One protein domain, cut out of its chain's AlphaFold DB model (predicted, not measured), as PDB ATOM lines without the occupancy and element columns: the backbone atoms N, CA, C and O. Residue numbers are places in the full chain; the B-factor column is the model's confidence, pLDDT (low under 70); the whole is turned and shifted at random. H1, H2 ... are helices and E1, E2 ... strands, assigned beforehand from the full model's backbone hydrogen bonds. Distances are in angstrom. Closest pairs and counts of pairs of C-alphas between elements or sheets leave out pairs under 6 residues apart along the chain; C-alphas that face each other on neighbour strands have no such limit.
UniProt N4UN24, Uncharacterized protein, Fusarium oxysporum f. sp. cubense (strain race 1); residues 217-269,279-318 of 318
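What this domain is: This is residues 217 to 269 and 279 to 318 of the 318 residues of an uncharacterized protein of Fusarium oxysporum f. sp. cubense (strain race 1) (UniProt N4UN24). Two helices, H1 and H2, run opposite ways with a gap between them, a small strand hairpin, E1 and E2, lies near the last turns of H1 and leads into H2, and a third, longer helix, H3, crosses H2 nearly at a right angle. H3 begins near the first turns of H1, and at its other end residues 311 to 317, of which 311 belongs to H3, stick out. The printed part has 93 residues, with H1, E1, E2, H2 and H3 in that order along the chain; E1 and E2 make one antiparallel sheet. It is mostly helix by its named elements, though under half of the residues are in them. The whole is only just compact, close to loose, with a radius of gyration of the C-alphas of 14.4 A and an elongated outline of 44 by 28 by 28 A.

Where its parts are: Find C-alpha 219 at (-4.483, 23.561, 25.635); from there H1, residues 219 to 229, runs 16.0 A. After residues 230 to 245, look for E1 at residues 246 to 248 and E2 at residues 254 to 256, each 7.1 A long. H2, residues 257 to 264, starts at C-alpha 257 at (11.041, 25.510, 31.482) and runs 10.3 A. H3, residues 293 to 311, runs 27.2 A to C-alpha 311 at (23.980, 14.035, 26.439).

How they stand to each other: Look first at H2 and H3, which touch about perpendicular, at 75 degrees; their closest C-alphas are those of Leu 262 and Leu 300, 6.2 A apart, and H3 touches H2 with residues 300 to 304 alone. H1 and H2 are close but not clearly touching, with their closest C-alphas, Lys 221 and Ser 260, 7.7 A apart; they run opposite ways at a shallow tilt of 5 degrees. H1 and H3 are close but not clearly touching and about perpendicular, at 80 degrees; their closest C-alphas are those of Tyr 220 and Tyr 293, 6.4 A apart. The closest C-alphas of H1 and E2 are those of Met 228 and Trp 254, 5.7 A apart. In the hairpin E1 and E2, N 247 and O 255 are within hydrogen-bond range at 2.9 A, as are N 255 and O 247 at 2.9 A. H3 is apart from E1 and E2. In H1 and H2 every O i to N i+4 pair is within hydrogen-bond range; in H3 14 of 15 are.

The domain as a whole: The two C-alphas farthest apart, those of Gln 232 and Asp 316, are 45.0 A apart. Residues 270 to 278 are not printed, and C-alphas 269 and 279 stand 21.9 A apart across this cut, which lies in the link from H2 to H3. The link from H1 to E1 is long, with 16 residues. The mean pLDDT of the printed part is 70.6; 35 residues are under 70, among them 264 to 269, 279 to 286 and 312 to 318, the last of which is the chain's last residue.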
ATOM      1  N   GLY A 217      -4.200  26.995  19.908       61.94
ATOM      2  CA  GLY A 217      -3.837  27.216  21.304       61.94
ATOM      3  C   GLY A 217      -3.338  25.933  21.973       61.94
ATOM      4  O   GLY A 217      -4.013  24.903  21.944       61.94
ATOM      5  N   ASN A 218      -2.169  25.985  22.620       65.00
ATOM      6  CA  ASN A 218      -1.662  24.861  23.404       65.00
ATOM      7  C   ASN A 218      -2.484  24.667  24.690       65.00
ATOM      8  O   ASN A 218      -2.179  25.198  25.762       65.00
ATOM      9  N   VAL A 219      -3.538  23.867  24.560       64.88
ATOM     10  CA  VAL A 219      -4.483  23.561  25.635       64.88
ATOM     11  C   VAL A 219      -3.825  22.796  26.790       64.88
ATOM     12  O   VAL A 219      -4.169  23.015  27.952       64.88
ATOM     13  N   TYR A 220      -2.838  21.945  26.495       71.75
ATOM     14  CA  TYR A 220      -2.133  21.151  27.504       71.75
ATOM     15  C   TYR A 220      -1.214  22.019  28.357       71.75
ATOM     16  O   TYR A 220      -1.123  21.805  29.564       71.75
ATOM     17  N   LYS A 221      -0.614  23.061  27.773       70.50
ATOM     18  CA  LYS A 221       0.161  24.058  28.518       70.50
ATOM     19  C   LYS A 221      -0.696  24.795  29.532       70.50
ATOM     20  O   LYS A 221      -0.237  25.053  30.637       70.50
ATOM     21  N   MET A 222      -1.947  25.112  29.196       65.88
ATOM     22  CA  MET A 222      -2.852  25.757  30.151       65.88
ATOM     23  C   MET A 222      -3.113  24.876  31.378       65.88
ATOM     24  O   MET A 222      -3.110  25.376  32.504       65.88
ATOM     25  N   TYR A 223      -3.337  23.576  31.168       69.56
ATOM     26  CA  TYR A 223      -3.552  22.633  32.266       69.56
ATOM     27  C   TYR A 223      -2.272  22.396  33.076       69.56
ATOM     28  O   TYR A 223      -2.299  22.434  34.306       69.56
ATOM     29  N   HIS A 224      -1.137  22.254  32.397       73.94
ATOM     30  CA  HIS A 224       0.171  22.147  33.031       73.94
ATOM     31  C   HIS A 224       0.495  23.373  33.902       73.94
ATOM     32  O   HIS A 224       0.823  23.230  35.082       73.94
ATOM     33  N   ASP A 225       0.315  24.588  33.369       68.94
ATOM     34  CA  ASP A 225       0.542  25.842  34.096       68.94
ATOM     35  C   ASP A 225      -0.360  25.934  35.342       68.94
ATOM     36  O   ASP A 225       0.074  26.438  36.384       68.94
ATOM     37  N   TYR A 226      -1.596  25.420  35.263       68.81
ATOM     38  CA  TYR A 226      -2.500  25.305  36.412       68.81
ATOM     39  C   TYR A 226      -1.927  24.383  37.497       68.81
ATOM     40  O   TYR A 226      -1.874  24.785  38.663       68.81
ATOM     41  N   GLN A 227      -1.439  23.193  37.130       70.62
ATOM     42  CA  GLN A 227      -0.806  22.270  38.079       70.62
ATOM     43  C   GLN A 227       0.422  22.909  38.746       70.62
ATOM     44  O   GLN A 227       0.617  22.762  39.951       70.62
ATOM     45  N   MET A 228       1.209  23.694  37.999       74.00
ATOM     46  CA  MET A 228       2.377  24.406  38.534       74.00
ATOM     47  C   MET A 228       2.011  25.479  39.570       74.00
ATOM     48  O   MET A 228       2.744  25.664  40.546       74.00
ATOM     49  N   GLN A 229       0.889  26.187  39.398       73.25
ATOM     50  CA  GLN A 229       0.457  27.193  40.379       73.25
ATOM     51  C   GLN A 229      -0.183  26.587  41.632       73.25
ATOM     52  O   GLN A 229      -0.344  27.292  42.628       73.25
ATOM     53  N   ASN A 230      -0.566  25.312  41.602       67.50
ATOM     54  CA  ASN A 230      -1.218  24.669  42.731       67.50
ATOM     55  C   ASN A 230      -0.174  24.085  43.697       67.50
ATOM     56  O   ASN A 230       0.542  23.148  43.361       67.50
ATOM     57  N   ASP A 231      -0.101  24.621  44.916       68.31
ATOM     58  CA  ASP A 231       0.889  24.211  45.921       68.31
ATOM     59  C   ASP A 231       0.697  22.783  46.453       68.31
ATOM     60  O   ASP A 231       1.643  22.214  46.995       68.31
ATOM     61  N   GLN A 232      -0.492  22.195  46.290       67.19
ATOM     62  CA  GLN A 232      -0.774  20.807  46.671       67.19
ATOM     63  C   GLN A 232      -0.397  19.825  45.555       67.19
ATOM     64  O   GLN A 232       0.100  18.743  45.849       67.19
ATOM     65  N   ILE A 233      -0.588  20.221  44.292       69.12
ATOM     66  CA  ILE A 233      -0.345  19.372  43.112       69.12
ATOM     67  C   ILE A 233       1.107  19.479  42.647       69.12
ATOM     68  O   ILE A 233       1.749  18.477  42.363       69.12
ATOM     69  N   ARG A 234       1.678  20.687  42.590       79.69
ATOM     70  CA  ARG A 234       3.042  20.904  42.083       79.69
ATOM     71  C   ARG A 234       4.081  19.941  42.692       79.69
ATOM     72  O   ARG A 234       4.890  19.425  41.924       79.69
ATOM     73  N   PRO A 235       4.095  19.665  44.015       77.06
ATOM     74  CA  PRO A 235       5.063  18.743  44.610       77.06
ATOM     75  C   PRO A 235       4.841  17.265  44.252       77.06
ATOM     76  O   PRO A 235       5.757  16.465  44.434       77.06
ATOM     77  N   THR A 236       3.650  16.880  43.781       78.75
ATOM     78  CA  THR A 236       3.311  15.486  43.440       78.75
ATOM     79  C   THR A 236       3.692  15.119  42.005       78.75
ATOM     80  O   THR A 236       3.737  13.933  41.673       78.75
ATOM     81  N   LEU A 237       4.027  16.108  41.168       80.56
ATOM     82  CA  LEU A 237       4.429  15.927  39.774       80.56
ATOM     83  C   LEU A 237       5.770  15.177  39.686       80.56
ATOM     84  O   LEU A 237       6.841  15.734  39.931       80.56
ATOM     85  N   LYS A 238       5.718  13.894  39.317       80.12
ATOM     86  CA  LYS A 238       6.900  13.035  39.156       80.12
ATOM     87  C   LYS A 238       7.424  13.116  37.726       80.12
ATOM     88  O   LYS A 238       6.951  12.392  36.857       80.12
ATOM     89  N   ARG A 239       8.408  13.987  37.495       82.94
ATOM     90  CA  ARG A 239       9.023  14.196  36.174       82.94
ATOM     91  C   ARG A 239      10.471  13.706  36.133       82.94
ATOM     92  O   ARG A 239      11.170  13.872  37.134       82.94
ATOM     93  N   PRO A 240      10.950  13.180  34.990       83.69
ATOM     94  CA  PRO A 240      12.339  12.740  34.824       83.69
ATOM     95  C   PRO A 240      13.373  13.832  35.129       83.69
ATOM     96  O   PRO A 240      14.410  13.561  35.727       83.69
ATOM     97  N   TRP A 241      13.058  15.090  34.806       84.69
ATOM     98  CA  TRP A 241      13.915  16.241  35.103       84.69
ATOM     99  C   TRP A 241      13.812  16.758  36.546       84.69
ATOM    100  O   TRP A 241      14.537  17.684  36.920       84.69
ATOM    101  N   GLY A 242      12.942  16.182  37.379       85.19
ATOM    102  CA  GLY A 242      12.743  16.600  38.765       85.19
ATOM    103  C   GLY A 242      12.445  18.099  38.884       85.19
ATOM    104  O   GLY A 242      11.511  18.612  38.275       85.19
ATOM    105  N   SER A 243      13.258  18.816  39.665       81.50
ATOM    106  CA  SER A 243      13.147  20.271  39.850       81.50
ATOM    107  C   SER A 243      13.913  21.096  38.811       81.50
ATOM    108  O   SER A 243      13.917  22.328  38.881       81.50
ATOM    109  N   LYS A 244      14.602  20.462  37.856       80.12
ATOM    110  CA  LYS A 244      15.354  21.170  36.813       80.12
ATOM    111  C   LYS A 244      14.383  21.950  35.929       80.12
ATOM    112  O   LYS A 244      13.382  21.423  35.470       80.12
ATOM    113  N   GLY A 245      14.663  23.235  35.720       75.31
ATOM    114  CA  GLY A 245      13.791  24.119  34.942       75.31
ATOM    115  C   GLY A 245      12.526  24.582  35.671       75.31
ATOM    116  O   GLY A 245      11.870  25.497  35.169       75.31
ATOM    117  N   VAL A 246      12.224  24.041  36.857       84.44
ATOM    118  CA  VAL A 246      11.129  24.505  37.714       84.44
ATOM    119  C   VAL A 246      11.596  25.710  38.526       84.44
ATOM    120  O   VAL A 246      12.451  25.590  39.400       84.44
ATOM    121  N   VAL A 247      11.053  26.891  38.232       82.50
ATOM    122  CA  VAL A 247      11.495  28.154  38.846       82.50
ATOM    123  C   VAL A 247      10.297  29.023  39.202       82.50
ATOM    124  O   VAL A 247       9.356  29.144  38.416       82.50
ATOM    125  N   LYS A 248      10.352  29.675  40.367       82.31
ATOM    126  CA  LYS A 248       9.440  30.767  40.714       82.31
ATOM    127  C   LYS A 248       9.974  32.070  40.115       82.31
ATOM    128  O   LYS A 248      11.100  32.466  40.402       82.31
ATOM    129  N   ARG A 249       9.195  32.695  39.236       72.62
ATOM    130  CA  ARG A 249       9.522  33.980  38.604       72.62
ATOM    131  C   ARG A 249       9.336  35.139  39.587       72.62
ATOM    132  O   ARG A 249       8.693  34.991  40.623       72.62
ATOM    133  N   GLU A 250       9.868  36.301  39.217       60.69
ATOM    134  CA  GLU A 250       9.725  37.559  39.968       60.69
ATOM    135  C   GLU A 250       8.257  37.976  40.151       60.69
ATOM    136  O   GLU A 250       7.902  38.547  41.173       60.69
ATOM    137  N   ASP A 251       7.378  37.602  39.214       62.16
ATOM    138  CA  ASP A 251       5.926  37.815  39.308       62.16
ATOM    139  C   ASP A 251       5.213  36.835  40.262       62.16
ATOM    140  O   ASP A 251       3.983  36.784  40.312       62.16
ATOM    141  N   GLY A 252       5.972  36.015  40.991       67.62
ATOM    142  CA  GLY A 252       5.468  35.037  41.944       67.62
ATOM    143  C   GLY A 252       4.956  33.736  41.324       67.62
ATOM    144  O   GLY A 252       4.591  32.835  42.084       67.62
ATOM    145  N   LYS A 253       4.949  33.590  39.989       70.31
ATOM    146  CA  LYS A 253       4.430  32.388  39.315       70.31
ATOM    147  C   LYS A 253       5.479  31.298  39.172       70.31
ATOM    148  O   LYS A 253       6.632  31.556  38.826       70.31
ATOM    149  N   TRP A 254       5.053  30.055  39.359       73.00
ATOM    150  CA  TRP A 254       5.881  28.883  39.082       73.00
ATOM    151  C   TRP A 254       5.856  28.536  37.600       73.00
ATOM    152  O   TRP A 254       4.795  28.529  36.987       73.00
ATOM    153  N   VAL A 255       7.004  28.224  37.013       77.25
ATOM    154  CA  VAL A 255       7.089  27.767  35.621       77.25
ATOM    155  C   VAL A 255       7.967  26.539  35.510       77.25
ATOM    156  O   VAL A 255       8.955  26.441  36.234       77.25
ATOM    157  N   ASP A 256       7.636  25.641  34.584       82.62
ATOM    158  CA  ASP A 256       8.503  24.537  34.170       82.62
ATOM    159  C   ASP A 256       9.061  24.826  32.770       82.62
ATOM    160  O   ASP A 256       8.357  24.769  31.753       82.62
ATOM    161  N   ARG A 257      10.341  25.196  32.730       80.56
ATOM    162  CA  ARG A 257      11.041  25.510  31.482       80.56
ATOM    163  C   ARG A 257      11.347  24.262  30.657       80.56
ATOM    164  O   ARG A 257      11.389  24.380  29.439       80.56
ATOM    165  N   GLU A 258      11.553  23.106  31.287       81.19
ATOM    166  CA  GLU A 258      11.844  21.858  30.569       81.19
ATOM    167  C   GLU A 258      10.584  21.340  29.879       81.19
ATOM    168  O   GLU A 258      10.638  21.018  28.697       81.19
ATOM    169  N   TRP A 259       9.431  21.386  30.556       83.25
ATOM    170  CA  TRP A 259       8.153  21.038  29.926       83.25
ATOM    171  C   TRP A 259       7.865  21.917  28.705       83.25
ATOM    172  O   TRP A 259       7.573  21.406  27.628       83.25
ATOM    173  N   SER A 260       8.018  23.240  28.854       74.31
ATOM    174  CA  SER A 260       7.797  24.180  27.744       74.31
ATOM    175  C   SER A 260       8.767  23.914  26.595       74.31
ATOM    176  O   SER A 260       8.362  23.878  25.442       74.31
ATOM    177  N   ARG A 261      10.044  23.660  26.911       75.62
ATOM    178  CA  ARG A 261      11.065  23.335  25.914       75.62
ATOM    179  C   ARG A 261      10.695  22.089  25.116       75.62
ATOM    180  O   ARG A 261      10.748  22.157  23.902       75.62
ATOM    181  N   LEU A 262      10.346  20.989  25.779       74.50
ATOM    182  CA  LEU A 262      10.029  19.712  25.125       74.50
ATOM    183  C   LEU A 262       8.758  19.789  24.277       74.50
ATOM    184  O   LEU A 262       8.651  19.102  23.262       74.50
ATOM    185  N   PHE A 263       7.799  20.609  24.710       70.62
ATOM    186  CA  PHE A 263       6.554  20.817  23.988       70.62
ATOM    187  C   PHE A 263       6.752  21.710  22.755       70.62
ATOM    188  O   PHE A 263       6.214  21.405  21.695       70.62
ATOM    189  N   ASP A 264       7.531  22.791  22.890       64.69
ATOM    190  CA  ASP A 264       7.764  23.788  21.835       64.69
ATOM    191  C   ASP A 264       8.881  23.384  20.851       64.69
ATOM    192  O   ASP A 264       9.023  24.001  19.795       64.69
ATOM    193  N   THR A 265       9.702  22.378  21.171       54.00
ATOM    194  CA  THR A 265      10.642  21.805  20.203       54.00
ATOM    195  C   THR A 265       9.876  20.972  19.182       54.00
ATOM    196  O   THR A 265       9.683  19.769  19.370       54.00
ATOM    197  N   ASP A 266       9.472  21.602  18.081       43.50
ATOM    198  CA  ASP A 266       9.361  20.910  16.799       43.50
ATOM    199  C   ASP A 266      10.712  20.231  16.547       43.50
ATOM    200  O   ASP A 266      11.737  20.903  16.400       43.50
ATOM    201  N   ASP A 267      10.745  18.895  16.573       37.66
ATOM    202  CA  ASP A 267      11.867  18.195  15.965       37.66
ATOM    203  C   ASP A 267      11.812  18.497  14.473       37.66
ATOM    204  O   ASP A 267      10.877  18.131  13.755       37.66
ATOM    205  N   ASP A 268      12.844  19.216  14.056       32.59
ATOM    206  CA  ASP A 268      13.208  19.603  12.708       32.59
ATOM    207  C   ASP A 268      13.435  18.350  11.838       32.59
ATOM    208  O   ASP A 268      14.531  18.064  11.358       32.59
ATOM    209  N   THR A 269      12.358  17.637  11.506       31.61
ATOM    210  CA  THR A 269      12.253  16.996  10.189       31.61
ATOM    211  C   THR A 269      11.960  18.071   9.134       31.61
ATOM    212  O   THR A 269      10.992  18.026   8.386       31.61
ATOM    213  N   ARG A 279       7.763  36.251  18.660       33.62
ATOM    214  CA  ARG A 279       6.830  35.880  19.751       33.62
ATOM    215  C   ARG A 279       6.432  34.419  19.549       33.62
ATOM    216  O   ARG A 279       5.659  34.101  18.653       33.62
ATOM    217  N   SER A 280       6.982  33.539  20.377       36.78
ATOM    218  CA  SER A 280       6.591  32.133  20.457       36.78
ATOM    219  C   SER A 280       5.167  32.060  21.008       36.78
ATOM    220  O   SER A 280       4.954  32.061  22.219       36.78
ATOM    221  N   PHE A 281       4.169  32.091  20.130       43.16
ATOM    222  CA  PHE A 281       2.837  31.638  20.503       43.16
ATOM    223  C   PHE A 281       2.955  30.127  20.681       43.16
ATOM    224  O   PHE A 281       3.305  29.434  19.730       43.16
ATOM    225  N   SER A 282       2.762  29.638  21.906       53.78
ATOM    226  CA  SER A 282       2.787  28.211  22.235       53.78
ATOM    227  C   SER A 282       1.636  27.533  21.498       53.78
ATOM    228  O   SER A 282       0.508  27.509  22.005       53.78
ATOM    229  N   ARG A 283       1.908  27.082  20.272       61.34
ATOM    230  CA  ARG A 283       0.939  26.390  19.433       61.34
ATOM    231  C   ARG A 283       0.840  24.932  19.854       61.34
ATOM    232  O   ARG A 283       1.793  24.360  20.382       61.34
ATOM    233  N   LEU A 284      -0.329  24.336  19.668       60.81
ATOM    234  CA  LEU A 284      -0.523  22.917  19.881       60.81
ATOM    235  C   LEU A 284       0.284  22.152  18.828       60.81
ATOM    236  O   LEU A 284       0.032  22.292  17.633       60.81
ATOM    237  N   ALA A 285       1.238  21.342  19.277       66.56
ATOM    238  CA  ALA A 285       1.998  20.484  18.386       66.56
ATOM    239  C   ALA A 285       1.076  19.431  17.750       66.56
ATOM    240  O   ALA A 285       0.212  18.864  18.424       66.56
ATOM    241  N   SER A 286       1.267  19.153  16.458       69.75
ATOM    242  CA  SER A 286       0.396  18.255  15.681       69.75
ATOM    243  C   SER A 286       0.330  16.837  16.255       69.75
ATOM    244  O   SER A 286      -0.728  16.217  16.243       69.75
ATOM    245  N   TRP A 287       1.433  16.345  16.825       75.06
ATOM    246  CA  TRP A 287       1.503  15.026  17.460       75.06
ATOM    247  C   TRP A 287       0.619  14.903  18.708       75.06
ATOM    248  O   TRP A 287       0.231  13.797  19.070       75.06
ATOM    249  N   ALA A 288       0.297  16.023  19.361       72.88
ATOM    250  CA  ALA A 288      -0.513  16.058  20.575       72.88
ATOM    251  C   ALA A 288      -2.019  16.209  20.274       72.88
ATOM    252  O   ALA A 288      -2.849  16.255  21.192       72.88
ATOM    253  N   GLU A 289      -2.406  16.324  19.000       71.69
ATOM    254  CA  GLU A 289      -3.802  16.487  18.611       71.69
ATOM    255  C   GLU A 289      -4.612  15.209  18.881       71.69
ATOM    256  O   GLU A 289      -4.306  14.128  18.393       71.69
ATOM    257  N   GLY A 290      -5.675  15.339  19.683       71.69
ATOM    258  CA  GLY A 290      -6.555  14.222  20.042       71.69
ATOM    259  C   GLY A 290      -6.051  13.324  21.180       71.69
ATOM    260  O   GLY A 290      -6.795  12.447  21.615       71.69
ATOM    261  N   CYS A 291      -4.842  13.557  21.693       76.88
ATOM    262  CA  CYS A 291      -4.290  12.838  22.842       76.88
ATOM    263  C   CYS A 291      -5.003  13.187  24.166       76.88
ATOM    264  O   CYS A 291      -5.656  14.224  24.296       76.88
ATOM    265  N   SER A 292      -4.877  12.327  25.181       77.69
ATOM    266  CA  SER A 292      -5.165  12.732  26.563       77.69
ATOM    267  C   SER A 292      -3.987  13.526  27.138       77.69
ATOM    268  O   SER A 292      -2.868  13.450  26.624       77.69
ATOM    269  N   TYR A 293      -4.198  14.268  28.232       78.44
ATOM    270  CA  TYR A 293      -3.073  14.951  28.888       78.44
ATOM    271  C   TYR A 293      -2.023  13.951  29.396       78.44
ATOM    272  O   TYR A 293      -0.828  14.220  29.304       78.44
ATOM    273  N   ALA A 294      -2.456  12.778  29.871       81.12
ATOM    274  CA  ALA A 294      -1.553  11.726  30.331       81.12
ATOM    275  C   ALA A 294      -0.673  11.173  29.198       81.12
ATOM    276  O   ALA A 294       0.513  10.932  29.413       81.12
ATOM    277  N   ASP A 295      -1.226  11.015  27.990       84.12
ATOM    278  CA  ASP A 295      -0.454  10.572  26.822       84.12
ATOM    279  C   ASP A 295       0.597  11.617  26.428       84.12
ATOM    280  O   ASP A 295       1.748  11.276  26.161       84.12
ATOM    281  N   VAL A 296       0.214  12.897  26.455       83.94
ATOM    282  CA  VAL A 296       1.121  14.023  26.192       83.94
ATOM    283  C   VAL A 296       2.233  14.084  27.236       83.94
ATOM    284  O   VAL A 296       3.406  14.176  26.880       83.94
ATOM    285  N   GLU A 297       1.897  14.009  28.523       83.81
ATOM    286  CA  GLU A 297       2.887  14.041  29.603       83.81
ATOM    287  C   GLU A 297       3.857  12.859  29.512       83.81
ATOM    288  O   GLU A 297       5.069  13.049  29.649       83.81
ATOM    289  N   LYS A 298       3.348  11.661  29.207       85.69
ATOM    290  CA  LYS A 298       4.168  10.468  28.987       85.69
ATOM    291  C   LYS A 298       5.150  10.666  27.830       85.69
ATOM    292  O   LYS A 298       6.344  10.446  28.026       85.69
ATOM    293  N   ALA A 299       4.677  11.137  26.677       86.00
ATOM    294  CA  ALA A 299       5.521  11.371  25.504       86.00
ATOM    295  C   ALA A 299       6.642  12.390  25.784       86.00
ATOM    296  O   ALA A 299       7.789  12.191  25.386       86.00
ATOM    297  N   LEU A 300       6.344  13.460  26.531       84.81
ATOM    298  CA  LEU A 300       7.355  14.448  26.929       84.81
ATOM    299  C   LEU A 300       8.397  13.850  27.885       84.81
ATOM    300  O   LEU A 300       9.584  14.158  27.776       84.81
ATOM    301  N   CYS A 301       7.970  12.995  28.818       85.75
ATOM    302  CA  CYS A 301       8.873  12.309  29.742       85.75
ATOM    303  C   CYS A 301       9.811  11.334  29.016       85.75
ATOM    304  O   CYS A 301      11.009  11.299  29.314       85.75
ATOM    305  N   GLU A 302       9.283  10.571  28.058       85.12
ATOM    306  CA  GLU A 302      10.060   9.660  27.208       85.12
ATOM    307  C   GLU A 302      11.092  10.444  26.386       85.12
ATOM    308  O   GLU A 302      12.292  10.192  26.520       85.12
ATOM    309  N   ARG A 303      10.659  11.497  25.679       83.00
ATOM    310  CA  ARG A 303      11.544  12.360  24.879       83.00
ATOM    311  C   ARG A 303      12.654  13.008  25.701       83.00
ATOM    312  O   ARG A 303      13.794  13.105  25.254       83.00
ATOM    313  N   TRP A 304      12.353  13.465  26.916       84.75
ATOM    314  CA  TRP A 304      13.394  14.021  27.779       84.75
ATOM    315  C   TRP A 304      14.437  12.973  28.163       84.75
ATOM    316  O   TRP A 304      15.626  13.279  28.178       84.75
ATOM    317  N   THR A 305      13.996  11.748  28.457       84.88
ATOM    318  CA  THR A 305      14.882  10.643  28.848       84.88
ATOM    319  C   THR A 305      15.820  10.262  27.703       84.88
ATOM    320  O   THR A 305      17.007  10.045  27.939       84.88
ATOM    321  N   GLU A 306      15.322  10.260  26.467       81.56
ATOM    322  CA  GLU A 306      16.130  10.070  25.255       81.56
ATOM    323  C   GLU A 306      17.177  11.184  25.097       81.56
ATOM    324  O   GLU A 306      18.376  10.910  25.028       81.56
ATOM    325  N   LEU A 307      16.751  12.451  25.160       80.94
ATOM    326  CA  LEU A 307      17.646  13.610  25.036       80.94
ATOM    327  C   LEU A 307      18.675  13.721  26.172       80.94
ATOM    328  O   LEU A 307      19.724  14.351  26.007       80.94
ATOM    329  N   ASP A 308      18.370  13.205  27.359       80.44
ATOM    330  CA  ASP A 308      19.309  13.163  28.481       80.44
ATOM    331  C   ASP A 308      20.319  12.020  28.309       80.44
ATOM    332  O   ASP A 308      21.519  12.237  28.482       80.44
ATOM    333  N   ALA A 309      19.878  10.848  27.839       78.31
ATOM    334  CA  ALA A 309      20.768   9.741  27.491       78.31
ATOM    335  C   ALA A 309      21.770  10.131  26.389       78.31
ATOM    336  O   ALA A 309      22.966   9.851  26.508       78.31
ATOM    337  N   GLU A 310      21.328  10.867  25.365       74.62
ATOM    338  CA  GLU A 310      22.194  11.365  24.288       74.62
ATOM    339  C   GLU A 310      23.280  12.336  24.778       74.62
ATOM    340  O   GLU A 310      24.402  12.358  24.254       74.62
ATOM    341  N   LYS A 311      22.997  13.120  25.827       70.81
ATOM    342  CA  LYS A 311      23.980  14.035  26.439       70.81
ATOM    343  C   LYS A 311      25.122  13.297  27.127       70.81
ATOM    344  O   LYS A 311      26.213  13.861  27.219       70.81
ATOM    345  N   HIS A 312      24.878  12.065  27.561       63.69
ATOM    346  CA  HIS A 312      25.821  11.232  28.301       63.69
ATOM    347  C   HIS A 312      26.549  10.189  27.435       63.69
ATOM    348  O   HIS A 312      27.386   9.453  27.958       63.69
ATOM    349  N   LEU A 313      26.301  10.158  26.118       57.16
ATOM    350  CA  LEU A 313      27.104   9.380  25.169       57.16
ATOM    351  C   LEU A 313      28.539   9.946  25.063       57.16
ATOM    352  O   LEU A 313      28.700  11.165  24.943       57.16
ATOM    353  N   PRO A 314      29.584   9.092  25.081       51.44
ATOM    354  CA  PRO A 314      30.964   9.507  24.834       51.44
ATOM    355  C   PRO A 314      31.099  10.195  23.471       51.44
ATOM    356  O   PRO A 314      30.484   9.764  22.497       51.44
ATOM    357  N   CYS A 315      31.939  11.231  23.389       54.97
ATOM    358  CA  CYS A 315      32.151  12.020  22.167       54.97
ATOM    359  C   CYS A 315      32.586  11.198  20.940       54.97
ATOM    360  O   CYS A 315      32.438  11.682  19.826       54.97
ATOM    361  N   ASP A 316      33.076   9.970  21.125       50.56
ATOM    362  CA  ASP A 316      33.552   9.099  20.042       50.56
ATOM    363  C   ASP A 316      32.425   8.360  19.287       50.56
ATOM    364  O   ASP A 316      32.701   7.567  18.388       50.56
ATOM    365  N   LEU A 317      31.157   8.595  19.646       52.16
ATOM    366  CA  LEU A 317      29.975   7.988  19.014       52.16
ATOM    367  C   LEU A 317      28.909   9.017  18.576       52.16
ATOM    368  O   LEU A 317      27.786   8.617  18.269       52.16
ATOM    369  N   ARG A 318      29.234  10.320  18.558       47.03
ATOM    370  CA  ARG A 318      28.361  11.390  18.034       47.03
ATOM    371  C   ARG A 318      28.704  11.785  16.605       47.03
ATOM    372  O   ARG A 318      29.909  11.817  16.281       47.03
TER     373      ARG A 318